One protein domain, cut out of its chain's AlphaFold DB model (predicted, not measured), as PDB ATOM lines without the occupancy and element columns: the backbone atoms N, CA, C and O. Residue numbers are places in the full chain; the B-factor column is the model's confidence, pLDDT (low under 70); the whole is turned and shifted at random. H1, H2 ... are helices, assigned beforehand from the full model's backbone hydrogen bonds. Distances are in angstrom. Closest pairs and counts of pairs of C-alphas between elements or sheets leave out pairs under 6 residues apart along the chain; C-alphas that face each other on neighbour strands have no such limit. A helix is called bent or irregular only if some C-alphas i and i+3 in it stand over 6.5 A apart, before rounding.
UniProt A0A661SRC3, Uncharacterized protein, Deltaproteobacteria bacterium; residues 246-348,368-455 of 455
ATOM      1  N   ILE A 246      37.384  24.652 -13.681       94.75
ATOM      2  CA  ILE A 246      36.016  24.945 -13.251       94.75
ATOM      3  C   ILE A 246      35.697  26.389 -13.652       94.75
ATOM      4  O   ILE A 246      36.551  27.272 -13.577       94.75
ATOM      5  N   SER A 247      34.476  26.621 -14.134       94.69
ATOM      6  CA  SER A 247      34.000  27.950 -14.531       94.69
ATOM      7  C   SER A 247      33.737  28.809 -13.298       94.69
ATOM      8  O   SER A 247      32.902  28.463 -12.461       94.69
ATOM      9  N   TYR A 248      34.432  29.943 -13.197       94.94
ATOM     10  CA  TYR A 248      34.224  30.910 -12.120       94.94
ATOM     11  C   TYR A 248      32.780  31.434 -12.114       94.94
ATOM     12  O   TYR A 248      32.104  31.389 -11.086       94.94
ATOM     13  N   ALA A 249      32.283  31.852 -13.282       93.81
ATOM     14  CA  ALA A 249      30.944  32.413 -13.432       93.81
ATOM     15  C   ALA A 249      29.845  31.415 -13.029       93.81
ATOM     16  O   ALA A 249      28.891  31.799 -12.351       93.81
ATOM     17  N   ASP A 250      29.995  30.135 -13.388       93.81
ATOM     18  CA  ASP A 250      29.009  29.109 -13.025       93.81
ATOM     19  C   ASP A 250      29.002  28.860 -11.514       93.81
ATOM     20  O   ASP A 250      27.939  28.680 -10.922       93.81
ATOM     21  N   MET A 251      30.174  28.868 -10.871       95.44
ATOM     22  CA  MET A 251      30.277  28.669  -9.424       95.44
ATOM     23  C   MET A 251      29.701  29.847  -8.637       95.44
ATOM     24  O   MET A 251      28.970  29.621  -7.673       95.44
ATOM     25  N   VAL A 252      29.972  31.085  -9.066       96.25
ATOM     26  CA  VAL A 252      29.363  32.290  -8.479       96.25
ATOM     27  C   VAL A 252      27.845  32.251  -8.634       96.25
ATOM     28  O   VAL A 252      27.141  32.394  -7.638       96.25
ATOM     29  N   GLY A 253      27.334  31.983  -9.840       94.69
ATOM     30  CA  GLY A 253      25.891  31.915 -10.095       94.69
ATOM     31  C   GLY A 253      25.183  30.824  -9.283       94.69
ATOM     32  O   GLY A 253      24.101  31.045  -8.739       94.69
ATOM     33  N   ARG A 254      25.806  29.647  -9.136       93.12
ATOM     34  CA  ARG A 254      25.280  28.566  -8.282       93.12
ATOM     35  C   ARG A 254      25.240  28.969  -6.812       93.12
ATOM     36  O   ARG A 254      24.245  28.720  -6.132       93.12
ATOM     37  N   PHE A 255      26.317  29.580  -6.322       95.44
ATOM     38  CA  PHE A 255      26.409  30.029  -4.939       95.44
ATOM     39  C   PHE A 255      25.345  31.087  -4.618       95.44
ATOM     40  O   PHE A 255      24.634  30.961  -3.619       95.44
ATOM     41  N   THR A 256      25.186  32.099  -5.475       94.50
ATOM     42  CA  THR A 256      24.217  33.180  -5.255       94.50
ATOM     43  C   THR A 256      22.775  32.685  -5.298       94.50
ATOM     44  O   THR A 256      22.005  33.050  -4.409       94.50
ATOM     45  N   ASP A 257      22.411  31.785  -6.222       91.94
ATOM     46  CA  ASP A 257      21.081  31.150  -6.237       91.94
ATOM     47  C   ASP A 257      20.801  30.392  -4.925       91.94
ATOM     48  O   ASP A 257      19.727  30.523  -4.326       91.94
ATOM     49  N   ILE A 258      21.783  29.649  -4.406       91.81
ATOM     50  CA  ILE A 258      21.629  28.914  -3.143       91.81
ATOM     51  C   ILE A 258      21.508  29.858  -1.952       91.81
ATOM     52  O   ILE A 258      20.641  29.646  -1.096       91.81
ATOM     53  N   CYS A 259      22.346  30.892  -1.889       90.75
ATOM     54  CA  CYS A 259      22.272  31.924  -0.861       90.75
ATOM     55  C   CYS A 259      20.915  32.624  -0.869       90.75
ATOM     56  O   CYS A 259      20.287  32.730   0.185       90.75
ATOM     57  N   ASN A 260      20.426  33.012  -2.048       90.50
ATOM     58  CA  ASN A 260      19.121  33.629  -2.235       90.50
ATOM     59  C   ASN A 260      18.003  32.754  -1.648       90.50
ATOM     60  O   ASN A 260      17.244  33.184  -0.778       90.50
ATOM     61  N   ARG A 261      17.946  31.477  -2.041       88.31
ATOM     62  CA  ARG A 261      16.915  30.543  -1.557       88.31
ATOM     63  C   ARG A 261      16.988  30.299  -0.054       88.31
ATOM     64  O   ARG A 261      15.955  30.145   0.595       88.31
ATOM     65  N   ARG A 262      18.193  30.245   0.520       86.88
ATOM     66  CA  ARG A 262      18.376  30.033   1.964       86.88
ATOM     67  C   ARG A 262      18.004  31.232   2.801       86.88
ATOM     68  O   ARG A 262      17.447  31.041   3.881       86.88
ATOM     69  N   PHE A 263      18.316  32.427   2.317       82.38
ATOM     70  CA  PHE A 263      17.949  33.664   2.986       82.38
ATOM     71  C   PHE A 263      16.429  33.740   3.172       82.38
ATOM     72  O   PHE A 263      15.951  33.932   4.286       82.38
ATOM     73  N   HIS A 264      15.665  33.425   2.123       75.75
ATOM     74  CA  HIS A 264      14.200  33.375   2.173       75.75
ATOM     75  C   HIS A 264      13.628  32.267   3.081       75.75
ATOM     76  O   HIS A 264      12.454  32.316   3.440       75.75
ATOM     77  N   ARG A 265      14.436  31.273   3.470       75.88
ATOM     78  CA  ARG A 265      14.048  30.157   4.356       75.88
ATOM     79  C   ARG A 265      14.595  30.290   5.788       75.88
ATOM     80  O   ARG A 265      14.510  29.313   6.528       75.88
ATOM     81  N   ASP A 266      15.203  31.428   6.149       68.50
ATOM     82  CA  ASP A 266      15.874  31.700   7.441       68.50
ATOM     83  C   ASP A 266      16.860  30.593   7.887       68.50
ATOM     84  O   ASP A 266      17.004  30.255   9.059       68.50
ATOM     85  N   ASN A 267      17.540  29.982   6.912       65.50
ATOM     86  CA  ASN A 267      18.444  28.839   7.106       65.50
ATOM     87  C   ASN A 267      19.854  29.119   6.553       65.50
ATOM     88  O   ASN A 267      20.577  28.205   6.143       65.50
ATOM     89  N   GLY A 268      20.231  30.398   6.487       69.81
ATOM     90  CA  GLY A 268      21.508  30.850   5.943       69.81
ATOM     91  C   GLY A 268      22.664  30.666   6.923       69.81
ATOM     92  O   GLY A 268      22.626  31.163   8.047       69.81
ATOM     93  N   ASP A 269      23.721  29.994   6.471       84.19
ATOM     94  CA  ASP A 269      25.028  30.087   7.114       84.19
ATOM     95  C   ASP A 269      25.614  31.468   6.797       84.19
ATOM     96  O   ASP A 269      25.952  31.763   5.650       84.19
ATOM     97  N   VAL A 270      25.693  32.327   7.815       88.19
ATOM     98  CA  VAL A 270      26.162  33.713   7.666       88.19
ATOM     99  C   VAL A 270      27.632  33.811   7.273       88.19
ATOM    100  O   VAL A 270      28.041  34.870   6.814       88.19
ATOM    101  N   LEU A 271      28.406  32.733   7.446       94.00
ATOM    102  CA  LEU A 271      29.811  32.663   7.056       94.00
ATOM    103  C   LEU A 271      30.022  31.981   5.696       94.00
ATOM    104  O   LEU A 271      31.159  31.882   5.238       94.00
ATOM    105  N   ALA A 272      28.960  31.499   5.040       94.81
ATOM    106  CA  ALA A 272      29.081  30.829   3.746       94.81
ATOM    107  C   ALA A 272      29.713  31.712   2.652       94.81
ATOM    108  O   ALA A 272      30.573  31.190   1.946       94.81
ATOM    109  N   PRO A 273      29.383  33.014   2.505       96.69
ATOM    110  CA  PRO A 273      30.036  33.857   1.499       96.69
ATOM    111  C   PRO A 273      31.540  33.996   1.723       96.69
ATOM    112  O   PRO A 273      32.319  33.812   0.796       96.69
ATOM    113  N   PHE A 274      31.974  34.221   2.961       97.44
ATOM    114  CA  PHE A 274      33.397  34.225   3.296       97.44
ATOM    115  C   PHE A 274      34.061  32.872   2.979       97.44
ATOM    116  O   PHE A 274      35.071  32.834   2.277       97.44
ATOM    117  N   LYS A 275      33.456  31.748   3.391       97.19
ATOM    118  CA  LYS A 275      33.973  30.401   3.080       97.19
ATOM    119  C   LYS A 275      34.002  30.096   1.578       97.19
ATOM    120  O   LYS A 275      34.844  29.319   1.136       97.19
ATOM    121  N   ALA A 276      33.128  30.710   0.782       97.69
ATOM    122  CA  ALA A 276      33.159  30.595  -0.672       97.69
ATOM    123  C   ALA A 276      34.424  31.230  -1.275       97.69
ATOM    124  O   ALA A 276      34.995  30.655  -2.198       97.69
ATOM    125  N   VAL A 277      34.910  32.350  -0.721       97.56
ATOM    126  CA  VAL A 277      36.199  32.951  -1.122       97.56
ATOM    127  C   VAL A 277      37.352  32.011  -0.797       97.56
ATOM    128  O   VAL A 277      38.167  31.737  -1.676       97.56
ATOM    129  N   LEU A 278      37.375  31.452   0.421       97.81
ATOM    130  CA  LEU A 278      38.383  30.457   0.808       97.81
ATOM    131  C   LEU A 278      38.403  29.303  -0.198       97.81
ATOM    132  O   LEU A 278      39.455  28.909  -0.691       97.81
ATOM    133  N   PHE A 279      37.221  28.801  -0.562       97.56
ATOM    134  CA  PHE A 279      37.103  27.708  -1.514       97.56
ATOM    135  C   PHE A 279      37.564  28.088  -2.928       97.56
ATOM    136  O   PHE A 279      38.218  27.284  -3.589       97.56
ATOM    137  N   PHE A 280      37.293  29.307  -3.395       96.94
ATOM    138  CA  PHE A 280      37.824  29.786  -4.674       96.94
ATOM    139  C   PHE A 280      39.347  29.904  -4.671       96.94
ATOM    140  O   PHE A 280      39.966  29.565  -5.677       96.94
ATOM    141  N   SER A 281      39.959  30.287  -3.549       96.44
ATOM    142  CA  SER A 281      41.416  30.240  -3.405       96.44
ATOM    143  C   SER A 281      41.957  28.812  -3.433       96.44
ATOM    144  O   SER A 281      42.950  28.573  -4.114       96.44
ATOM    145  N   ILE A 282      41.275  27.843  -2.804       95.94
ATOM    146  CA  ILE A 282      41.632  26.418  -2.947       95.94
ATOM    147  C   ILE A 282      41.586  26.004  -4.417       95.94
ATOM    148  O   ILE A 282      42.542  25.420  -4.920       95.94
ATOM    149  N   LEU A 283      40.489  26.306  -5.119       95.38
ATOM    150  CA  LEU A 283      40.363  25.946  -6.528       95.38
ATOM    151  C   LEU A 283      41.481  26.575  -7.355       95.38
ATOM    152  O   LEU A 283      42.080  25.864  -8.149       95.38
ATOM    153  N   ASN A 284      41.821  27.843  -7.117       92.25
ATOM    154  CA  ASN A 284      42.895  28.516  -7.838       92.25
ATOM    155  C   ASN A 284      44.282  27.896  -7.583       92.25
ATOM    156  O   ASN A 284      45.070  27.812  -8.521       92.25
ATOM    157  N   ASN A 285      44.549  27.407  -6.365       91.69
ATOM    158  CA  ASN A 285      45.785  26.685  -6.036       91.69
ATOM    159  C   ASN A 285      45.870  25.320  -6.733       91.69
ATOM    160  O   ASN A 285      46.952  24.887  -7.111       91.69
ATOM    161  N   ILE A 286      44.732  24.644  -6.929       92.62
ATOM    162  CA  ILE A 286      44.675  23.364  -7.651       92.62
ATOM    163  C   ILE A 286      44.807  23.595  -9.159       92.62
ATOM    164  O   ILE A 286      45.593  22.936  -9.838       92.62
ATOM    165  N   LYS A 287      43.971  24.486  -9.696       92.25
ATOM    166  CA  LYS A 287      43.967  24.911 -11.092       92.25
ATOM    167  C   LYS A 287      43.186  26.219 -11.245       92.25
ATOM    168  O   LYS A 287      42.009  26.251 -10.877       92.25
ATOM    169  N   PRO A 288      43.760  27.253 -11.884       90.25
ATOM    170  CA  PRO A 288      43.089  28.536 -12.051       90.25
ATOM    171  C   PRO A 288      41.674  28.424 -12.624       90.25
ATOM    172  O   PRO A 288      41.421  27.697 -13.594       90.25
ATOM    173  N   LEU A 289      40.740  29.156 -12.012       91.69
ATOM    174  CA  LEU A 289      39.338  29.147 -12.416       91.69
ATOM    175  C   LEU A 289      39.153  29.832 -13.775       91.69
ATOM    176  O   LEU A 289      39.623  30.948 -14.014       91.69
ATOM    177  N   LYS A 290      38.420  29.175 -14.680       92.19
ATOM    178  CA  LYS A 290      38.180  29.689 -16.032       92.19
ATOM    179  C   LYS A 290      37.315  30.947 -15.956       92.19
ATOM    180  O   LYS A 290      36.207  30.903 -15.420       92.19
ATOM    181  N   GLY A 291      37.810  32.040 -16.536       86.56
ATOM    182  CA  GLY A 291      37.110  33.326 -16.578       86.56
ATOM    183  C   GLY A 291      37.176  34.135 -15.279       86.56
ATOM    184  O   GLY A 291      36.418  35.086 -15.143       86.56
ATOM    185  N   MET A 292      38.044  33.773 -14.324       84.94
ATOM    186  CA  MET A 292      38.256  34.567 -13.104       84.94
ATOM    187  C   MET A 292      39.117  35.814 -13.345       84.94
ATOM    188  O   MET A 292      38.899  36.833 -12.683       84.94
ATOM    189  N   ALA A 293      40.086  35.716 -14.265       70.56
ATOM    190  CA  ALA A 293      41.017  36.784 -14.609       70.56
ATOM    191  C   ALA A 293      40.262  37.944 -15.268       70.56
ATOM    192  O   ALA A 293      40.037  37.962 -16.475       70.56
ATOM    193  N   MET A 294      39.843  38.892 -14.440       68.12
ATOM    194  CA  MET A 294      39.350  40.191 -14.859       68.12
ATOM    195  C   MET A 294      40.122  41.218 -14.056       68.12
ATOM    196  O   MET A 294      39.960  41.280 -12.835       68.12
ATOM    197  N   THR A 295      40.968  41.987 -14.732       78.50
ATOM    198  CA  THR A 295      41.478  43.227 -14.163       78.50
ATOM    199  C   THR A 295      40.360  44.262 -14.224       78.50
ATOM    200  O   THR A 295      39.552  44.256 -15.157       78.50
ATOM    201  N   GLY A 296      40.221  45.102 -13.204       79.31
ATOM    202  CA  GLY A 296      39.077  46.007 -13.170       79.31
ATOM    203  C   GLY A 296      39.158  47.079 -12.104       79.31
ATOM    204  O   GLY A 296      39.361  46.778 -10.930       79.31
ATOM    205  N   GLY A 297      38.919  48.316 -12.529       82.88
ATOM    206  CA  GLY A 297      38.974  49.501 -11.682       82.88
ATOM    207  C   GLY A 297      40.407  49.977 -11.483       82.88
ATOM    208  O   GLY A 297      41.350  49.347 -11.950       82.88
ATOM    209  N   ASN A 298      40.543  51.095 -10.786       82.75
ATOM    210  CA  ASN A 298      41.805  51.621 -10.285       82.75
ATOM    211  C   ASN A 298      41.581  52.030  -8.826       82.75
ATOM    212  O   ASN A 298      40.442  52.257  -8.419       82.75
ATOM    213  N   ALA A 299      42.655  52.125  -8.053       86.56
ATOM    214  CA  ALA A 299      42.617  52.753  -6.743       86.56
ATOM    215  C   ALA A 299      43.830  53.664  -6.590       86.56
ATOM    216  O   ALA A 299      44.951  53.277  -6.920       86.56
ATOM    217  N   VAL A 300      43.589  54.871  -6.091       85.56
ATOM    218  CA  VAL A 300      44.633  55.817  -5.668       85.56
ATOM    219  C   VAL A 300      44.823  55.741  -4.150       85.56
ATOM    220  O   VAL A 300      45.867  56.116  -3.626       85.56
ATOM    221  N   THR A 301      43.814  55.241  -3.434       86.44
ATOM    222  CA  THR A 301      43.796  55.152  -1.974       86.44
ATOM    223  C   THR A 301      44.137  53.754  -1.463       86.44
ATOM    224  O   THR A 301      43.704  52.733  -2.010       86.44
ATOM    225  N   GLU A 302      44.876  53.703  -0.357       87.44
ATOM    226  CA  GLU A 302      45.165  52.465   0.362       87.44
ATOM    227  C   GLU A 302      44.094  52.176   1.419       87.44
ATOM    228  O   GLU A 302      43.670  53.061   2.178       87.44
ATOM    229  N   VAL A 303      43.674  50.910   1.482       89.44
ATOM    230  CA  VAL A 303      42.761  50.423   2.523       89.44
ATOM    231  C   VAL A 303      43.503  50.466   3.845       89.44
ATOM    232  O   VAL A 303      44.548  49.847   3.942       89.44
ATOM    233  N   GLN A 304      42.991  51.173   4.848       87.62
ATOM    234  CA  GLN A 304      43.715  51.367   6.111       87.62
ATOM    235  C   GLN A 304      43.579  50.167   7.061       87.62
ATOM    236  O   GLN A 304      44.471  49.915   7.864       87.62
ATOM    237  N   ASN A 305      42.486  49.402   6.970       91.38
ATOM    238  CA  ASN A 305      42.301  48.198   7.774       91.38
ATOM    239  C   ASN A 305      43.316  47.089   7.451       91.38
ATOM    240  O   ASN A 305      43.246  46.468   6.384       91.38
ATOM    241  N   GLU A 306      44.166  46.750   8.416       93.12
ATOM    242  CA  GLU A 306      45.122  45.642   8.299       93.12
ATOM    243  C   GLU A 306      44.429  44.285   8.057       93.12
ATOM    244  O   GLU A 306      44.907  43.481   7.254       93.12
ATOM    245  N   ASP A 307      43.264  44.025   8.672       94.25
ATOM    246  CA  ASP A 307      42.535  42.764   8.476       94.25
ATOM    247  C   ASP A 307      41.959  42.643   7.057       94.25
ATOM    248  O   ASP A 307      41.815  41.525   6.546       94.25
ATOM    249  N   PHE A 308      41.614  43.765   6.410       95.06
ATOM    250  CA  PHE A 308      41.143  43.769   5.019       95.06
ATOM    251  C   PHE A 308      42.306  43.663   4.035       95.06
ATOM    252  O   PHE A 308      42.209  42.885   3.087       95.06
ATOM    253  N   GLN A 309      43.414  44.373   4.278       94.38
ATOM    254  CA  GLN A 309      44.637  44.240   3.480       94.38
ATOM    255  C   GLN A 309      45.121  42.788   3.469       94.38
ATOM    256  O   GLN A 309      45.210  42.168   2.408       94.38
ATOM    257  N   LYS A 310      45.295  42.193   4.656       95.62
ATOM    258  CA  LYS A 310      45.721  40.800   4.806       95.62
ATOM    259  C   LYS A 310      44.770  39.821   4.120       95.62
ATOM    260  O   LYS A 310      45.205  38.814   3.556       95.62
ATOM    261  N   PHE A 311      43.464  40.092   4.156       97.06
ATOM    262  CA  PHE A 311      42.478  39.284   3.443       97.06
ATOM    263  C   PHE A 311      42.660  39.371   1.921       97.06
ATOM    264  O   PHE A 311      42.650  38.337   1.252       97.06
ATOM    265  N   PHE A 312      42.871  40.565   1.363       96.25
ATOM    266  CA  PHE A 312      43.113  40.732  -0.072       96.25
ATOM    267  C   PHE A 312      44.432  40.110  -0.528       96.25
ATOM    268  O   PHE A 312      44.455  39.482  -1.584       96.25
ATOM    269  N   GLU A 313      45.490  40.206   0.277       95.25
ATOM    270  CA  GLU A 313      46.783  39.559   0.018       95.25
ATOM    271  C   GLU A 313      46.663  38.033   0.023       95.25
ATOM    272  O   GLU A 313      47.076  37.362  -0.923       95.25
ATOM    273  N   THR A 314      46.014  37.471   1.048       95.81
ATOM    274  CA  THR A 314      45.789  36.018   1.162       95.81
ATOM    275  C   THR A 314      44.971  35.473  -0.015       95.81
ATOM    276  O   THR A 314      45.114  34.314  -0.410       95.81
ATOM    277  N   HIS A 315      44.115  36.312  -0.600       96.00
ATOM    278  CA  HIS A 315      43.243  35.976  -1.720       96.00
ATOM    279  C   HIS A 315      43.609  36.753  -2.992       96.00
ATOM    280  O   HIS A 315      42.721  37.130  -3.764       96.00
ATOM    281  N   GLU A 316      44.907  36.973  -3.237       94.06
ATOM    282  CA  GLU A 316      45.379  37.868  -4.302       94.06
ATOM    283  C   GLU A 316      44.840  37.513  -5.694       94.06
ATOM    284  O   GLU A 316      44.435  38.403  -6.440       94.06
ATOM    285  N   ALA A 317      44.712  36.222  -6.015       91.88
ATOM    286  CA  ALA A 317      44.160  35.760  -7.291       91.88
ATOM    287  C   ALA A 317      42.722  36.246  -7.558       91.88
ATOM    288  O   ALA A 317      42.268  36.273  -8.702       91.88
ATOM    289  N   ILE A 318      41.994  36.616  -6.502       94.19
ATOM    290  CA  ILE A 318      40.616  37.097  -6.570       94.19
ATOM    291  C   ILE A 318      40.575  38.631  -6.574       94.19
ATOM    292  O   ILE A 318      39.781  39.197  -7.334       94.19
ATOM    293  N   TYR A 319      41.396  39.290  -5.744       94.56
ATOM    294  CA  TYR A 319      41.262  40.720  -5.424       94.56
ATOM    295  C   TYR A 319      42.383  41.634  -5.932       94.56
ATOM    296  O   TYR A 319      42.104  42.810  -6.151       94.56
ATOM    297  N   LYS A 320      43.621  41.153  -6.104       89.75
ATOM    298  CA  LYS A 320      44.808  42.013  -6.296       89.75
ATOM    299  C   LYS A 320      44.676  42.960  -7.484       89.75
ATOM    300  O   LYS A 320      44.850  44.159  -7.333       89.75
ATOM    301  N   GLU A 321      44.265  42.426  -8.627       86.88
ATOM    302  CA  GLU A 321      44.134  43.191  -9.874       86.88
ATOM    303  C   GLU A 321      42.698  43.674 -10.142       86.88
ATOM    304  O   GLU A 321      42.376  44.136 -11.237       86.88
ATOM    305  N   ASN A 322      41.789  43.531  -9.173       93.50
ATOM    306  CA  ASN A 322      40.383  43.873  -9.353       93.50
ATOM    307  C   ASN A 322      39.858  44.711  -8.186       93.50
ATOM    308  O   ASN A 322      39.284  44.217  -7.209       93.50
ATOM    309  N   TYR A 323      40.033  46.018  -8.334       95.00
ATOM    310  CA  TYR A 323      39.596  47.032  -7.391       95.00
ATOM    311  C   TYR A 323      38.074  47.092  -7.264       95.00
ATOM    312  O   TYR A 323      37.588  47.305  -6.157       95.00
ATOM    313  N   TYR A 324      37.302  46.788  -8.315       96.44
ATOM    314  CA  TYR A 324      35.840  46.701  -8.190       96.44
ATOM    315  C   TYR A 324      35.413  45.642  -7.167       96.44
ATOM    316  O   TYR A 324      34.547  45.904  -6.330       96.44
ATOM    317  N   ARG A 325      36.051  44.464  -7.171       96.25
ATOM    318  CA  ARG A 325      35.789  43.408  -6.177       96.25
ATOM    319  C   ARG A 325      36.148  43.859  -4.765       96.25
ATOM    320  O   ARG A 325      35.376  43.603  -3.842       96.25
ATOM    321  N   GLN A 326      37.272  44.559  -4.600       96.69
ATOM    322  CA  GLN A 326      37.657  45.151  -3.313       96.69
ATOM    323  C   GLN A 326      36.630  46.199  -2.851       96.69
ATOM    324  O   GLN A 326      36.174  46.149  -1.715       96.69
ATOM    325  N   GLY A 327      36.207  47.113  -3.728       97.00
ATOM    326  CA  GLY A 327      35.216  48.144  -3.410       97.00
ATOM    327  C   GLY A 327      33.858  47.561  -3.014       97.00
ATOM    328  O   GLY A 327      33.254  48.004  -2.040       97.00
ATOM    329  N   LEU A 328      33.398  46.516  -3.712       98.06
ATOM    330  CA  LEU A 328      32.162  45.802  -3.377       98.06
ATOM    331  C   LEU A 328      32.272  45.055  -2.044       98.06
ATOM    332  O   LEU A 328      31.316  45.043  -1.269       98.06
ATOM    333  N   PHE A 329      33.435  44.468  -1.762       98.12
ATOM    334  CA  PHE A 329      33.725  43.856  -0.471       98.12
ATOM    335  C   PHE A 329      33.657  44.889   0.661       98.12
ATOM    336  O   PHE A 329      32.942  44.671   1.636       98.12
ATOM    337  N   LEU A 330      34.318  46.041   0.517       97.44
ATOM    338  CA  LEU A 330      34.285  47.122   1.510       97.44
ATOM    339  C   LEU A 330      32.874  47.712   1.678       97.44
ATOM    340  O   LEU A 330      32.436  47.991   2.790       97.44
ATOM    341  N   LEU A 331      32.098  47.824   0.598       97.56
ATOM    342  CA  LEU A 331      30.679  48.174   0.697       97.56
ATOM    343  C   LEU A 331      29.911  47.148   1.549       97.56
ATOM    344  O   LEU A 331      29.068  47.506   2.370       97.56
ATOM    345  N   GLY A 332      30.232  45.864   1.392       97.38
ATOM    346  CA  GLY A 332      29.706  44.791   2.226       97.38
ATOM    347  C   GLY A 332      30.074  44.918   3.708       97.38
ATOM    348  O   GLY A 332      29.228  44.659   4.568       97.38
ATOM    349  N   THR A 333      31.296  45.342   4.041       96.44
ATOM    350  CA  THR A 333      31.698  45.536   5.445       96.44
ATOM    351  C   THR A 333      30.918  46.688   6.090       96.44
ATOM    352  O   THR A 333      30.407  46.525   7.200       96.44
ATOM    353  N   ALA A 334      30.682  47.786   5.362       95.38
ATOM    354  CA  ALA A 334      29.811  48.876   5.812       95.38
ATOM    355  C   ALA A 334      28.360  48.407   6.046       95.38
ATOM    356  O   ALA A 334      27.747  48.733   7.068       95.38
ATOM    357  N   ILE A 335      27.823  47.561   5.157       95.44
ATOM    358  CA  ILE A 335      26.503  46.940   5.353       95.44
ATOM    359  C   ILE A 335      26.473  46.092   6.630       95.44
ATOM    360  O   ILE A 335      25.484  46.129   7.364       95.44
ATOM    361  N   ASN A 336      27.538  45.344   6.941       94.12
ATOM    362  CA  ASN A 336      27.598  44.562   8.177       94.12
ATOM    363  C   ASN A 336      27.478  45.448   9.426       94.12
ATOM    364  O   ASN A 336      26.738  45.090  10.344       94.12
ATOM    365  N   ASN A 337      28.120  46.619   9.436       92.12
ATOM    366  CA  ASN A 337      28.035  47.558  10.556       92.12
ATOM    367  C   ASN A 337      26.594  48.038  10.795       92.12
ATOM    368  O   ASN A 337      26.125  48.027  11.937       92.12
ATOM    369  N   ILE A 338      25.848  48.346   9.727       92.38
ATOM    370  CA  ILE A 338      24.409  48.666   9.807       92.38
ATOM    371  C   ILE A 338      23.631  47.486  10.395       92.38
ATOM    372  O   ILE A 338      22.827  47.652  11.313       92.38
ATOM    373  N   VAL A 339      23.877  46.270   9.900       90.75
ATOM    374  CA  VAL A 339      23.222  45.049  10.394       90.75
ATOM    375  C   VAL A 339      23.494  44.835  11.886       90.75
ATOM    376  O   VAL A 339      22.572  44.508  12.639       90.75
ATOM    377  N   ALA A 340      24.733  45.041  12.331       89.25
ATOM    378  CA  ALA A 340      25.131  44.916  13.726       89.25
ATOM    379  C   ALA A 340      24.447  45.975  14.608       89.25
ATOM    380  O   ALA A 340      23.902  45.629  15.661       89.25
ATOM    381  N   ALA A 341      24.395  47.235  14.167       89.19
ATOM    382  CA  ALA A 341      23.686  48.311  14.861       89.19
ATOM    383  C   ALA A 341      22.180  48.015  14.994       89.19
ATOM    384  O   ALA A 341      21.606  48.130  16.083       89.19
ATOM    385  N   GLN A 342      21.544  47.527  13.923       88.00
ATOM    386  CA  GLN A 342      20.138  47.109  13.934       88.00
ATOM    387  C   GLN A 342      19.869  45.987  14.946       88.00
ATOM    388  O   GLN A 342      18.881  46.035  15.682       88.00
ATOM    389  N   GLN A 343      20.755  44.992  15.020       84.88
ATOM    390  CA  GLN A 343      20.628  43.881  15.967       84.88
ATOM    391  C   GLN A 343      20.845  44.317  17.420       84.88
ATOM    392  O   GLN A 343      20.112  43.861  18.303       84.88
ATOM    393  N   LYS A 344      21.803  45.221  17.679       84.38
ATOM    394  CA  LYS A 344      22.019  45.812  19.010       84.38
ATOM    395  C   LYS A 344      20.767  46.558  19.483       84.38
ATOM    396  O   LYS A 344      20.279  46.290  20.579       84.38
ATOM    397  N   LYS A 345      20.188  47.410  18.629       81.62
ATOM    398  CA  LYS A 345      18.974  48.188  18.941       81.62
ATOM    399  C   LYS A 345      17.748  47.304  19.189       81.62
ATOM    400  O   LYS A 345      16.957  47.603  20.077       81.62
ATOM    401  N   ALA A 346      17.596  46.210  18.440       77.69
ATOM    402  CA  ALA A 346      16.530  45.235  18.680       77.69
ATOM    403  C   ALA A 346      16.712  44.505  20.022       77.69
ATOM    404  O   ALA A 346      15.775  44.411  20.806       77.69
ATOM    405  N   SER A 347      17.940  44.074  20.328       70.38
ATOM    406  CA  SER A 347      18.258  43.365  21.577       70.38
ATOM    407  C   SER A 347      18.074  44.240  22.824       70.38
ATOM    408  O   SER A 347      17.729  43.719  23.880       70.38
ATOM    409  N   ALA A 348      18.281  45.556  22.710       69.19
ATOM    410  CA  ALA A 348      18.038  46.515  23.789       69.19
ATOM    411  C   ALA A 348      16.541  46.736  24.080       69.19
ATOM    412  O   ALA A 348      16.180  47.003  25.220       69.19
ATOM    413  N   SER A 368      17.471  41.661  10.204       65.25
ATOM    414  CA  SER A 368      17.903  42.982   9.732       65.25
ATOM    415  C   SER A 368      17.013  43.434   8.578       65.25
ATOM    416  O   SER A 368      16.795  42.689   7.619       65.25
ATOM    417  N   THR A 369      16.490  44.654   8.671       79.00
ATOM    418  CA  THR A 369      15.667  45.246   7.613       79.00
ATOM    419  C   THR A 369      16.509  45.590   6.391       79.00
ATOM    420  O   THR A 369      16.005  45.477   5.279       79.00
ATOM    421  N   PHE A 370      17.789  45.930   6.580       86.19
ATOM    422  CA  PHE A 370      18.686  46.250   5.473       86.19
ATOM    423  C   PHE A 370      18.990  45.022   4.609       86.19
ATOM    424  O   PHE A 370      18.871  45.089   3.390       86.19
ATOM    425  N   LEU A 371      19.285  43.861   5.213       86.81
ATOM    426  CA  LEU A 371      19.540  42.638   4.436       86.81
ATOM    427  C   LEU A 371      18.358  42.262   3.534       86.81
ATOM    428  O   LEU A 371      18.566  41.814   2.415       86.81
ATOM    429  N   LYS A 372      17.117  42.503   3.976       86.06
ATOM    430  CA  LYS A 372      15.913  42.236   3.169       86.06
ATOM    431  C   LYS A 372      15.790  43.126   1.926       86.06
ATOM    432  O   LYS A 372      15.013  42.789   1.041       86.06
ATOM    433  N   LYS A 373      16.517  44.244   1.864       86.88
ATOM    434  CA  LYS A 373      16.529  45.151   0.708       86.88
ATOM    435  C   LYS A 373      17.502  44.713  -0.386       86.88
ATOM    436  O   LYS A 373      17.358  45.135  -1.530       86.88
ATOM    437  N   LEU A 374      18.486  43.874  -0.057       90.69
ATOM    438  CA  LEU A 374      19.456  43.400  -1.040       90.69
ATOM    439  C   LEU A 374      18.794  42.448  -2.040       90.69
ATOM    440  O   LEU A 374      18.082  41.515  -1.668       90.69
ATOM    441  N   ASN A 375      19.077  42.650  -3.329       91.38
ATOM    442  CA  ASN A 375      18.645  41.720  -4.364       91.38
ATOM    443  C   ASN A 375      19.621  40.543  -4.476       91.38
ATOM    444  O   ASN A 375      20.620  40.607  -5.192       91.38
ATOM    445  N   TYR A 376      19.295  39.445  -3.799       89.62
ATOM    446  CA  TYR A 376      20.101  38.224  -3.804       89.62
ATOM    447  C   TYR A 376      20.136  37.497  -5.157       89.62
ATOM    448  O   TYR A 376      21.023  36.676  -5.372       89.62
ATOM    449  N   SER A 377      19.219  37.806  -6.079       88.88
ATOM    450  CA  SER A 377      19.264  37.290  -7.455       88.88
ATOM    451  C   SER A 377      20.322  37.991  -8.318       88.88
ATOM    452  O   SER A 377      20.570  37.560  -9.437       88.88
ATOM    453  N   GLY A 378      20.922  39.081  -7.828       94.38
ATOM    454  CA  GLY A 378      21.949  39.844  -8.530       94.38
ATOM    455  C   GLY A 378      21.669  41.346  -8.560       94.38
ATOM    456  O   GLY A 378      20.523  41.797  -8.643       94.38
ATOM    457  N   ILE A 379      22.736  42.143  -8.523       96.44
ATOM    458  CA  ILE A 379      22.677  43.607  -8.589       96.44
ATOM    459  C   ILE A 379      23.383  44.061  -9.868       96.44
ATOM    460  O   ILE A 379      24.601  43.951  -9.950       96.44
ATOM    461  N   PRO A 380      22.665  44.592 -10.873       96.25
ATOM    462  CA  PRO A 380      23.306  45.163 -12.056       96.25
ATOM    463  C   PRO A 380      24.320  46.247 -11.670       96.25
ATOM    464  O   PRO A 380      24.011  47.075 -10.814       96.25
ATOM    465  N   THR A 381      25.472  46.305 -12.343       95.69
ATOM    466  CA  THR A 381      26.555  47.274 -12.066       95.69
ATOM    467  C   THR A 381      26.052  48.720 -12.001       95.69
ATOM    468  O   THR A 381      26.339  49.440 -11.050       95.69
ATOM    469  N   ARG A 382      25.159  49.113 -12.921       94.50
ATOM    470  CA  ARG A 382      24.495  50.434 -12.938       94.50
ATOM    471  C   ARG A 382      23.700  50.794 -11.672       94.50
ATOM    472  O   ARG A 382      23.398  51.961 -11.459       94.50
ATOM    473  N   ARG A 383      23.299  49.814 -10.853       95.75
ATOM    474  CA  ARG A 383      22.559  50.033  -9.596       95.75
ATOM    475  C   ARG A 383      23.470  50.123  -8.372       95.75
ATOM    476  O   ARG A 383      22.979  50.482  -7.305       95.75
ATOM    477  N   VAL A 384      24.769  49.842  -8.511       96.31
ATOM    478  CA  VAL A 384      25.730  49.886  -7.396       96.31
ATOM    479  C   VAL A 384      25.807  51.289  -6.792       96.31
ATOM    480  O   VAL A 384      25.780  51.414  -5.575       96.31
ATOM    481  N   ARG A 385      25.793  52.349  -7.614       93.50
ATOM    482  CA  ARG A 385      25.808  53.741  -7.129       93.50
ATOM    483  C   ARG A 385      24.598  54.085  -6.253       93.50
ATOM    484  O   ARG A 385      24.754  54.763  -5.243       93.50
ATOM    485  N   ASN A 386      23.412  53.596  -6.611       94.38
ATOM    486  CA  ASN A 386      22.199  53.824  -5.819       94.38
ATOM    487  C   ASN A 386      22.260  53.065  -4.491       94.38
ATOM    488  O   ASN A 386      21.911  53.622  -3.457       94.38
ATOM    489  N   LEU A 387      22.745  51.818  -4.517       95.75
ATOM    490  CA  LEU A 387      22.966  51.054  -3.292       95.75
ATOM    491  C   LEU A 387      23.991  51.750  -2.389       95.75
ATOM    492  O   LEU A 387      23.781  51.826  -1.189       95.75
ATOM    493  N   LEU A 388      25.074  52.275  -2.957       95.06
ATOM    494  CA  LEU A 388      26.112  52.982  -2.215       95.06
ATOM    495  C   LEU A 388      25.560  54.206  -1.472       95.06
ATOM    496  O   LEU A 388      25.859  54.380  -0.293       95.06
ATOM    497  N   ALA A 389      24.735  55.013  -2.146       93.88
ATOM    498  CA  ALA A 389      24.042  56.138  -1.522       93.88
ATOM    499  C   ALA A 389      23.124  55.664  -0.384       93.88
ATOM    500  O   ALA A 389      23.222  56.169   0.726       93.88
ATOM    501  N   GLU A 390      22.323  54.619  -0.618       93.81
ATOM    502  CA  GLU A 390      21.433  54.074   0.410       93.81
ATOM    503  C   GLU A 390      22.202  53.529   1.628       93.81
ATOM    504  O   GLU A 390      21.794  53.754   2.763       93.81
ATOM    505  N   VAL A 391      23.327  52.833   1.431       93.94
ATOM    506  CA  VAL A 391      24.173  52.375   2.549       93.94
ATOM    507  C   VAL A 391      24.694  53.575   3.338       93.94
ATOM    508  O   VAL A 391      24.657  53.536   4.566       93.94
ATOM    509  N   LYS A 392      25.132  54.642   2.660       91.62
ATOM    510  CA  LYS A 392      25.631  55.854   3.316       91.62
ATOM    511  C   LYS A 392      24.549  56.527   4.165       91.62
ATOM    512  O   LYS A 392      24.778  56.758   5.352       91.62
ATOM    513  N   ASP A 393      23.356  56.718   3.613       90.75
ATOM    514  CA  ASP A 393      22.220  57.288   4.347       90.75
ATOM    515  C   ASP A 393      21.899  56.451   5.599       90.75
ATOM    516  O   ASP A 393      21.667  56.974   6.687       90.75
ATOM    517  N   TYR A 394      21.943  55.118   5.483       90.62
ATOM    518  CA  TYR A 394      21.746  54.233   6.632       90.62
ATOM    519  C   TYR A 394      22.873  54.318   7.660       90.62
ATOM    520  O   TYR A 394      22.590  54.193   8.849       90.62
ATOM    521  N   THR A 395      24.127  54.514   7.251       87.19
ATOM    522  CA  THR A 395      25.201  54.725   8.229       87.19
ATOM    523  C   THR A 395      25.017  56.016   9.012       87.19
ATOM    524  O   THR A 395      25.226  55.993  10.217       87.19
ATOM    525  N   GLU A 396      24.524  57.086   8.381       86.88
ATOM    526  CA  GLU A 396      24.214  58.355   9.054       86.88
ATOM    527  C   GLU A 396      23.044  58.200  10.049       86.88
ATOM    528  O   GLU A 396      23.088  58.724  11.158       86.88
ATOM    529  N   ILE A 397      22.025  57.393   9.718       84.94
ATOM    530  CA  ILE A 397      20.900  57.090  10.632       84.94
ATOM    531  C   ILE A 397      21.357  56.375  11.918       84.94
ATOM    532  O   ILE A 397      20.712  56.501  12.962       84.94
ATOM    533  N   TYR A 398      22.423  55.580  11.839       84.06
ATOM    534  CA  TYR A 398      22.945  54.772  12.945       84.06
ATOM    535  C   TYR A 398      24.340  55.233  13.397       84.06
ATOM    536  O   TYR A 398      25.066  54.437  13.995       84.06
ATOM    537  N   ASP A 399      24.717  56.485  13.117       80.62
ATOM    538  CA  ASP A 399      26.083  57.001  13.295       80.62
ATOM    539  C   ASP A 399      26.595  56.808  14.734       80.62
ATOM    540  O   ASP A 399      27.690  56.304  14.958       80.62
ATOM    541  N   GLU A 400      25.734  57.027  15.732       77.00
ATOM    542  CA  GLU A 400      26.051  56.805  17.152       77.00
ATOM    543  C   GLU A 400      26.363  55.338  17.521       77.00
ATOM    544  O   GLU A 400      26.915  55.063  18.586       77.00
ATOM    545  N   GLN A 401      25.961  54.363  16.698       79.50
ATOM    546  CA  GLN A 401      26.123  52.927  16.970       79.50
ATOM    547  C   GLN A 401      27.059  52.215  15.987       79.50
ATOM    548  O   GLN A 401      27.331  51.016  16.162       79.50
ATOM    549  N   ILE A 402      27.528  52.925  14.964       80.19
ATOM    550  CA  ILE A 402      28.404  52.411  13.921       80.19
ATOM    551  C   ILE A 402      29.793  53.000  14.119       80.19
ATOM    552  O   ILE A 402      29.996  54.205  14.106       80.19
ATOM    553  N   TYR A 403      30.781  52.120  14.249       75.38
ATOM    554  CA  TYR A 403      32.160  52.535  14.068       75.38
ATOM    555  C   TYR A 403      32.430  52.685  12.568       75.38
ATOM    556  O   TYR A 403      32.385  51.699  11.826       75.38
ATOM    557  N   ASN A 404      32.687  53.914  12.132       73.00
ATOM    558  CA  ASN A 404      33.145  54.202  10.781       73.00
ATOM    559  C   ASN A 404      34.670  54.150  10.757       73.00
ATOM    560  O   ASN A 404      35.342  54.984  11.362       73.00
ATOM    561  N   GLU A 405      35.216  53.164  10.051       77.25
ATOM    562  CA  GLU A 405      36.655  53.088   9.842       77.25
ATOM    563  C   GLU A 405      37.144  54.333   9.070       77.25
ATOM    564  O   GLU A 405      36.540  54.697   8.050       77.25
ATOM    565  N   PRO A 406      38.228  54.994   9.521       77.56
ATOM    566  CA  PRO A 406      38.777  56.157   8.836       77.56
ATOM    567  C   PRO A 406      39.043  55.883   7.351       77.56
ATOM    568  O   PRO A 406      39.720  54.930   6.982       77.56
ATOM    569  N   GLY A 407      38.496  56.730   6.478       84.19
ATOM    570  CA  GLY A 407      38.721  56.627   5.035       84.19
ATOM    571  C   GLY A 407      37.969  55.493   4.325       84.19
ATOM    572  O   GLY A 407      38.149  55.348   3.115       84.19
ATOM    573  N   ILE A 408      37.097  54.729   5.001       89.75
ATOM    574  CA  ILE A 408      36.346  53.620   4.373       89.75
ATOM    575  C   ILE A 408      35.515  54.088   3.175       89.75
ATOM    576  O   ILE A 408      35.541  53.476   2.111       89.75
ATOM    577  N   TRP A 409      34.842  55.232   3.306       91.69
ATOM    578  CA  TRP A 409      34.025  55.806   2.238       91.69
ATOM    579  C   TRP A 409      34.857  56.308   1.061       91.69
ATOM    580  O   TRP A 409      34.445  56.131  -0.082       91.69
ATOM    581  N   GLY A 410      36.035  56.877   1.336       91.00
ATOM    582  CA  GLY A 410      36.995  57.245   0.297       91.00
ATOM    583  C   GLY A 410      37.448  56.015  -0.485       91.00
ATOM    584  O   GLY A 410      37.336  55.995  -1.705       91.00
ATOM    585  N   ASN A 411      37.830  54.952   0.226       93.56
ATOM    586  CA  ASN A 411      38.257  53.687  -0.370       93.56
ATOM    587  C   ASN A 411      37.155  53.008  -1.200       93.56
ATOM    588  O   ASN A 411      37.450  52.468  -2.267       93.56
ATOM    589  N   ILE A 412      35.900  53.025  -0.731       95.31
ATOM    590  CA  ILE A 412      34.758  52.475  -1.475       95.31
ATOM    591  C   ILE A 412      34.498  53.294  -2.746       95.31
ATOM    592  O   ILE A 412      34.343  52.713  -3.819       95.31
ATOM    593  N   MET A 413      34.446  54.626  -2.643       92.81
ATOM    594  CA  MET A 413      34.159  55.510  -3.781       92.81
ATOM    595  C   MET A 413      35.241  55.426  -4.862       92.81
ATOM    596  O   MET A 413      34.904  55.277  -6.033       92.81
ATOM    597  N   ASP A 414      36.514  55.466  -4.459       93.81
ATOM    598  CA  ASP A 414      37.685  55.344  -5.336       93.81
ATOM    599  C   ASP A 414      37.637  54.031  -6.138       93.81
ATOM    600  O   ASP A 414      37.641  54.029  -7.366       93.81
ATOM    601  N   ARG A 415      37.438  52.902  -5.448       94.88
ATOM    602  CA  ARG A 415      37.434  51.563  -6.060       94.88
ATOM    603  C   ARG A 415      36.210  51.251  -6.914       94.88
ATOM    604  O   ARG A 415      36.288  50.393  -7.790       94.88
ATOM    605  N   LEU A 416      35.064  51.871  -6.634       95.50
ATOM    606  CA  LEU A 416      33.815  51.641  -7.371       95.50
ATOM    607  C   LEU A 416      33.606  52.627  -8.527       95.50
ATOM    608  O   LEU A 416      32.606  52.516  -9.244       95.50
ATOM    609  N   GLN A 417      34.527  53.569  -8.740       92.81
ATOM    610  CA  GLN A 417      34.437  54.527  -9.833       92.81
ATOM    611  C   GLN A 417      34.475  53.817 -11.194       92.81
ATOM    612  O   GLN A 417      35.446  53.151 -11.533       92.81
ATOM    613  N   GLY A 418      33.421  53.980 -12.003       92.00
ATOM    614  CA  GLY A 418      33.344  53.389 -13.343       92.00
ATOM    615  C   GLY A 418      32.906  51.921 -13.379       92.00
ATOM    616  O   GLY A 418      32.975  51.298 -14.442       92.00
ATOM    617  N   ILE A 419      32.436  51.356 -12.258       94.75
ATOM    618  CA  ILE A 419      32.008  49.949 -12.169       94.75
ATOM    619  C   ILE A 419      30.933  49.569 -13.196       94.75
ATOM    620  O   ILE A 419      30.844  48.408 -13.603       94.75
ATOM    621  N   GLU A 420      30.135  50.524 -13.671       92.06
ATOM    622  CA  GLU A 420      29.172  50.332 -14.756       92.06
ATOM    623  C   GLU A 420      29.806  49.777 -16.043       92.06
ATOM    624  O   GLU A 420      29.136  49.039 -16.766       92.06
ATOM    625  N   ASN A 421      31.101  50.031 -16.265       89.81
ATOM    626  CA  ASN A 421      31.861  49.602 -17.441       89.81
ATOM    627  C   ASN A 421      32.635  48.283 -17.232       89.81
ATOM    628  O   ASN A 421      33.303  47.811 -18.146       89.81
ATOM    629  N   SER A 422      32.560  47.670 -16.044       88.75
ATOM    630  CA  SER A 422      33.382  46.508 -15.650       88.75
ATOM    631  C   SER A 422      33.042  45.180 -16.345       88.75
ATOM    632  O   SER A 422      33.787  44.214 -16.210       88.75
ATOM    633  N   GLY A 423      31.892  45.080 -17.019       87.56
ATOM    634  CA  GLY A 423      31.373  43.811 -17.555       87.56
ATOM    635  C   GLY A 423      30.940  42.788 -16.492       87.56
ATOM    636  O   GLY A 423      30.478  41.702 -16.849       87.56
ATOM    637  N   MET A 424      31.046  43.120 -15.197       92.00
ATOM    638  CA  MET A 424      30.651  42.238 -14.101       92.00
ATOM    639  C   MET A 424      29.166  41.880 -14.169       92.00
ATOM    640  O   MET A 424      28.293  42.734 -14.353       92.00
ATOM    641  N   LYS A 425      28.867  40.598 -13.957       93.81
ATOM    642  CA  LYS A 425      27.484  40.120 -13.873       93.81
ATOM    643  C   LYS A 425      26.849  40.517 -12.546       93.81
ATOM    644  O   LYS A 425      27.532  40.690 -11.538       93.81
ATOM    645  N   GLY A 426      25.520  40.611 -12.525       96.19
ATOM    646  CA  GLY A 426      24.803  41.017 -11.317       96.19
ATOM    647  C   GLY A 426      25.002  40.054 -10.146       96.19
ATOM    648  O   GLY A 426      25.068  40.488  -8.997       96.19
ATOM    649  N   GLU A 427      25.143  38.761 -10.433       96.69
ATOM    650  CA  GLU A 427      25.467  37.720  -9.459       96.69
ATOM    651  C   GLU A 427      26.862  37.927  -8.855       96.69
ATOM    652  O   GLU A 427      27.043  37.763  -7.652       96.69
ATOM    653  N   GLU A 428      27.842  38.346  -9.658       96.00
ATOM    654  CA  GLU A 428      29.198  38.640  -9.180       96.00
ATOM    655  C   GLU A 428      29.212  39.874  -8.270       96.00
ATOM    656  O   GLU A 428      29.841  39.859  -7.212       96.00
ATOM    657  N   VAL A 429      28.445  40.914  -8.619       97.44
ATOM    658  CA  VAL A 429      28.304  42.120  -7.788       97.44
ATOM    659  C   VAL A 429      27.774  41.774  -6.394       97.44
ATOM    660  O   VAL A 429      28.386  42.136  -5.387       97.44
ATOM    661  N   ILE A 430      26.644  41.057  -6.314       97.38
ATOM    662  CA  ILE A 430      26.072  40.684  -5.012       97.38
ATOM    663  C   ILE A 430      26.975  39.698  -4.269       97.38
ATOM    664  O   ILE A 430      27.071  39.784  -3.049       97.38
ATOM    665  N   PHE A 431      27.668  38.798  -4.974       97.69
ATOM    666  CA  PHE A 431      28.613  37.872  -4.359       97.69
ATOM    667  C   PHE A 431      29.664  38.621  -3.536       97.69
ATOM    668  O   PHE A 431      29.754  38.369  -2.338       97.69
ATOM    669  N   TYR A 432      30.374  39.593  -4.117       97.88
ATOM    670  CA  TYR A 432      31.423  40.327  -3.396       97.88
ATOM    671  C   TYR A 432      30.899  41.231  -2.273       97.88
ATOM    672  O   TYR A 432      31.558  41.392  -1.249       97.88
ATOM    673  N   ILE A 433      29.678  41.753  -2.393       98.38
ATOM    674  CA  ILE A 433      29.025  42.437  -1.268       98.38
ATOM    675  C   ILE A 433      28.772  41.448  -0.119       98.38
ATOM    676  O   ILE A 433      29.057  41.741   1.044       98.38
ATOM    677  N   LEU A 434      28.264  40.248  -0.422       97.38
ATOM    678  CA  LEU A 434      27.998  39.222   0.588       97.38
ATOM    679  C   LEU A 434      29.284  38.700   1.241       97.38
ATOM    680  O   LEU A 434      29.257  38.404   2.437       97.38
ATOM    681  N   THR A 435      30.396  38.596   0.507       98.06
ATOM    682  CA  THR A 435      31.691  38.196   1.084       98.06
ATOM    683  C   THR A 435      32.181  39.228   2.096       98.06
ATOM    684  O   THR A 435      32.563  38.835   3.198       98.06
ATOM    685  N   GLY A 436      32.061  40.524   1.791       97.94
ATOM    686  CA  GLY A 436      32.354  41.615   2.723       97.94
ATOM    687  C   GLY A 436      31.487  41.582   3.979       97.94
ATOM    688  O   GLY A 436      32.002  41.589   5.100       97.94
ATOM    689  N   ILE A 437      30.166  41.431   3.808       96.56
ATOM    690  CA  ILE A 437      29.225  41.292   4.933       96.56
ATOM    691  C   ILE A 437      29.625  40.112   5.824       96.56
ATOM    692  O   ILE A 437      29.615  40.204   7.053       96.56
ATOM    693  N   SER A 438      29.949  38.983   5.198       97.00
ATOM    694  CA  SER A 438      30.286  37.739   5.876       97.00
ATOM    695  C   SER A 438      31.629  37.811   6.605       97.00
ATOM    696  O   SER A 438      31.730  37.267   7.704       97.00
ATOM    697  N   TYR A 439      32.638  38.468   6.028       97.75
ATOM    698  CA  TYR A 439      33.970  38.588   6.624       97.75
ATOM    699  C   TYR A 439      33.987  39.549   7.817       97.75
ATOM    700  O   TYR A 439      34.502  39.195   8.874       97.75
ATOM    701  N   ALA A 440      33.334  40.711   7.709       95.81
ATOM    702  CA  ALA A 440      33.176  41.619   8.849       95.81
ATOM    703  C   ALA A 440      32.442  40.934  10.020       95.81
ATOM    704  O   ALA A 440      32.836  41.050  11.181       95.81
ATOM    705  N   GLY A 441      31.425  40.119   9.708       94.56
ATOM    706  CA  GLY A 441      30.755  39.277  10.700       94.56
ATOM    707  C   GLY A 441      31.683  38.237  11.339       94.56
ATOM    708  O   GLY A 441      31.586  38.000  12.542       94.56
ATOM    709  N   TYR A 442      32.586  37.634  10.561       96.25
ATOM    710  CA  TYR A 442      33.624  36.731  11.064       96.25
ATOM    711  C   TYR A 442      34.574  37.442  12.040       96.25
ATOM    712  O   TYR A 442      34.745  36.949  13.157       96.25
ATOM    713  N   LEU A 443      35.110  38.613  11.678       95.50
ATOM    714  CA  LEU A 443      35.997  39.394  12.549       95.50
ATOM    715  C   LEU A 443      35.309  39.716  13.878       95.50
ATOM    716  O   LEU A 443      35.836  39.396  14.944       95.50
ATOM    717  N   GLY A 444      34.074  40.226  13.831       92.44
ATOM    718  CA  GLY A 444      33.295  40.513  15.038       92.44
ATOM    719  C   GLY A 444      33.101  39.289  15.949       92.44
ATOM    720  O   GLY A 444      33.159  39.410  17.174       92.44
ATOM    721  N   MET A 445      32.917  38.091  15.380       93.69
ATOM    722  CA  MET A 445      32.831  36.848  16.159       93.69
ATOM    723  C   MET A 445      34.177  36.438  16.770       93.69
ATOM    724  O   MET A 445      34.198  35.965  17.910       93.69
ATOM    725  N   ILE A 446      35.278  36.600  16.033       93.81
ATOM    726  CA  ILE A 446      36.630  36.281  16.507       93.81
ATOM    727  C   ILE A 446      37.033  37.199  17.656       93.81
ATOM    728  O   ILE A 446      37.429  36.690  18.707       93.81
ATOM    729  N   HIS A 447      36.878  38.518  17.510       91.25
ATOM    730  CA  HIS A 447      37.200  39.472  18.575       91.25
ATOM    731  C   HIS A 447      36.398  39.167  19.845       91.25
ATOM    732  O   HIS A 447      36.981  38.968  20.910       91.25
ATOM    733  N   ALA A 448      35.083  38.955  19.720       89.25
ATOM    734  CA  ALA A 448      34.226  38.619  20.859       89.25
ATOM    735  C   ALA A 448      34.595  37.290  21.550       89.25
ATOM    736  O   ALA A 448      34.306  37.100  22.734       89.25
ATOM    737  N   LYS A 449      35.183  36.327  20.826       89.88
ATOM    738  CA  LYS A 449      35.667  35.062  21.399       89.88
ATOM    739  C   LYS A 449      37.016  35.227  22.090       89.88
ATOM    740  O   LYS A 449      37.183  34.674  23.174       89.88
ATOM    741  N   LYS A 450      37.937  35.989  21.495       86.62
ATOM    742  CA  LYS A 450      39.259  36.274  22.068       86.62
ATOM    743  C   LYS A 450      39.139  37.098  23.357       86.62
ATOM    744  O   LYS A 450      39.747  36.732  24.355       86.62
ATOM    745  N   GLU A 451      38.249  38.090  23.399       81.94
ATOM    746  CA  GLU A 451      37.955  38.863  24.621       81.94
ATOM    747  C   GLU A 451      37.359  38.015  25.756       81.94
ATOM    748  O   GLU A 451      37.626  38.266  26.928       81.94
ATOM    749  N   LYS A 452      36.553  36.996  25.428       74.31
ATOM    750  CA  LYS A 452      35.958  36.082  26.419       74.31
ATOM    751  C   LYS A 452      36.905  34.993  26.910       74.31
ATOM    752  O   LYS A 452      36.631  34.430  27.957       74.31
ATOM    753  N   GLY A 453      37.932  34.647  26.135       60.47
ATOM    754  CA  GLY A 453      38.954  33.672  26.528       60.47
ATOM    755  C   GLY A 453      40.137  34.284  27.282       60.47
ATOM    756  O   GLY A 453      40.939  33.540  27.832       60.47
ATOM    757  N   GLY A 454      40.258  35.618  27.283       49.31
ATOM    758  CA  GLY A 454      41.246  36.375  28.060       49.31
ATOM    759  C   GLY A 454      40.741  36.884  29.420       49.31
ATOM    760  O   GLY A 454      41.481  37.583  30.107       49.31
ATOM    761  N   LYS A 455      39.498  36.560  29.793       38.81
ATOM    762  CA  LYS A 455      38.958  36.660  31.158       38.81
ATOM    763  C   LYS A 455      38.821  35.256  31.719       38.81
ATOM    764  O   LYS A 455      38.988  35.117  32.948       38.81
TER     765      LYS A 455
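This is residues 246 to 348 and 368 to 455 of the 455 residues of an uncharacterized protein of Deltaproteobacteria bacterium (UniProt A0A661SRC3). Two long helices, H5 and H8, cross as an X in the core; H1 and H2 pack on H8 on one side of this crossing, and H6 and H7 pack on H5 on the other. H3 and the very short H4 sit at one edge of the crossing, and residues 445 to 455, the end of H8 and the last two residues, stick out. The printed part has 191 residues with eight named helices, H1 to H8 in chain order, and no named strand; the class is all helix and the helix packing is mostly crossed. It is compact, with a radius of gyration of the C-alphas of 16.1 A and spans of 47 by 33 by 33 A.

H1, residues 248 to 263, touches H8, residues 426 to 453, with residues 249 to 256 alone, at a steep tilt of 64 degrees; the closest C-alphas, of Gly 253 and Glu 427, are 5.9 A apart. H2, residues 272 to 286, is near H1 and touches H8 about perpendicular, at 75 degrees, closest at C-alphas 273 and 435, 4.7 A. H3, residues 306 to 314, and H4, residues 316 to 319, only just touch, and only at the corner, closest at C-alphas 312 and 319, 5.7 A. H5, residues 323 to 348, is the hub, touching four helices. It touches H8 at a steep tilt of 53 degrees, the same way, closest at C-alphas 329 and 436, 4.1 A. H6, residues 381 to 397, touches H5 at a shallow tilt of 34.7 degrees, only just short of steep, closest at C-alphas 338 and 395, 6.3 A. H7, residues 408 to 416, touches H5 at a steep tilt of 39 degrees, opposite ways, closest at C-alphas 327 and 412, 4.8 A. H1 and H5 are apart. Every O i to N i+4 pair is within hydrogen-bond range in H1, H2, H3, H5 and H7, against 11 of 13 in H6 and 23 of 24 in H8; H4 is too short for one.

H1 begins at C-alpha 248 (34.224, 30.910, -12.120) and measures 22.4 A; H2 measures 20.7 A. H5 measures 37.9 A, and H6, only just irregular with C-alphas 382 and 385 6.8 A apart, 25.4 A. H8, 41.1 A, ends at C-alpha 453 (38.954, 33.672, 26.528).

The farthest C-alphas, of Asn 421 and Lys 455, are 50.8 A apart. Residues 349 to 367 are not printed; C-alphas 348 and 368 are 14.5 A apart across the cut. The link from H2 to H3 is long. Residues 266 to 268, 294, 348, 368 and 453 to 455 have pLDDT under 70.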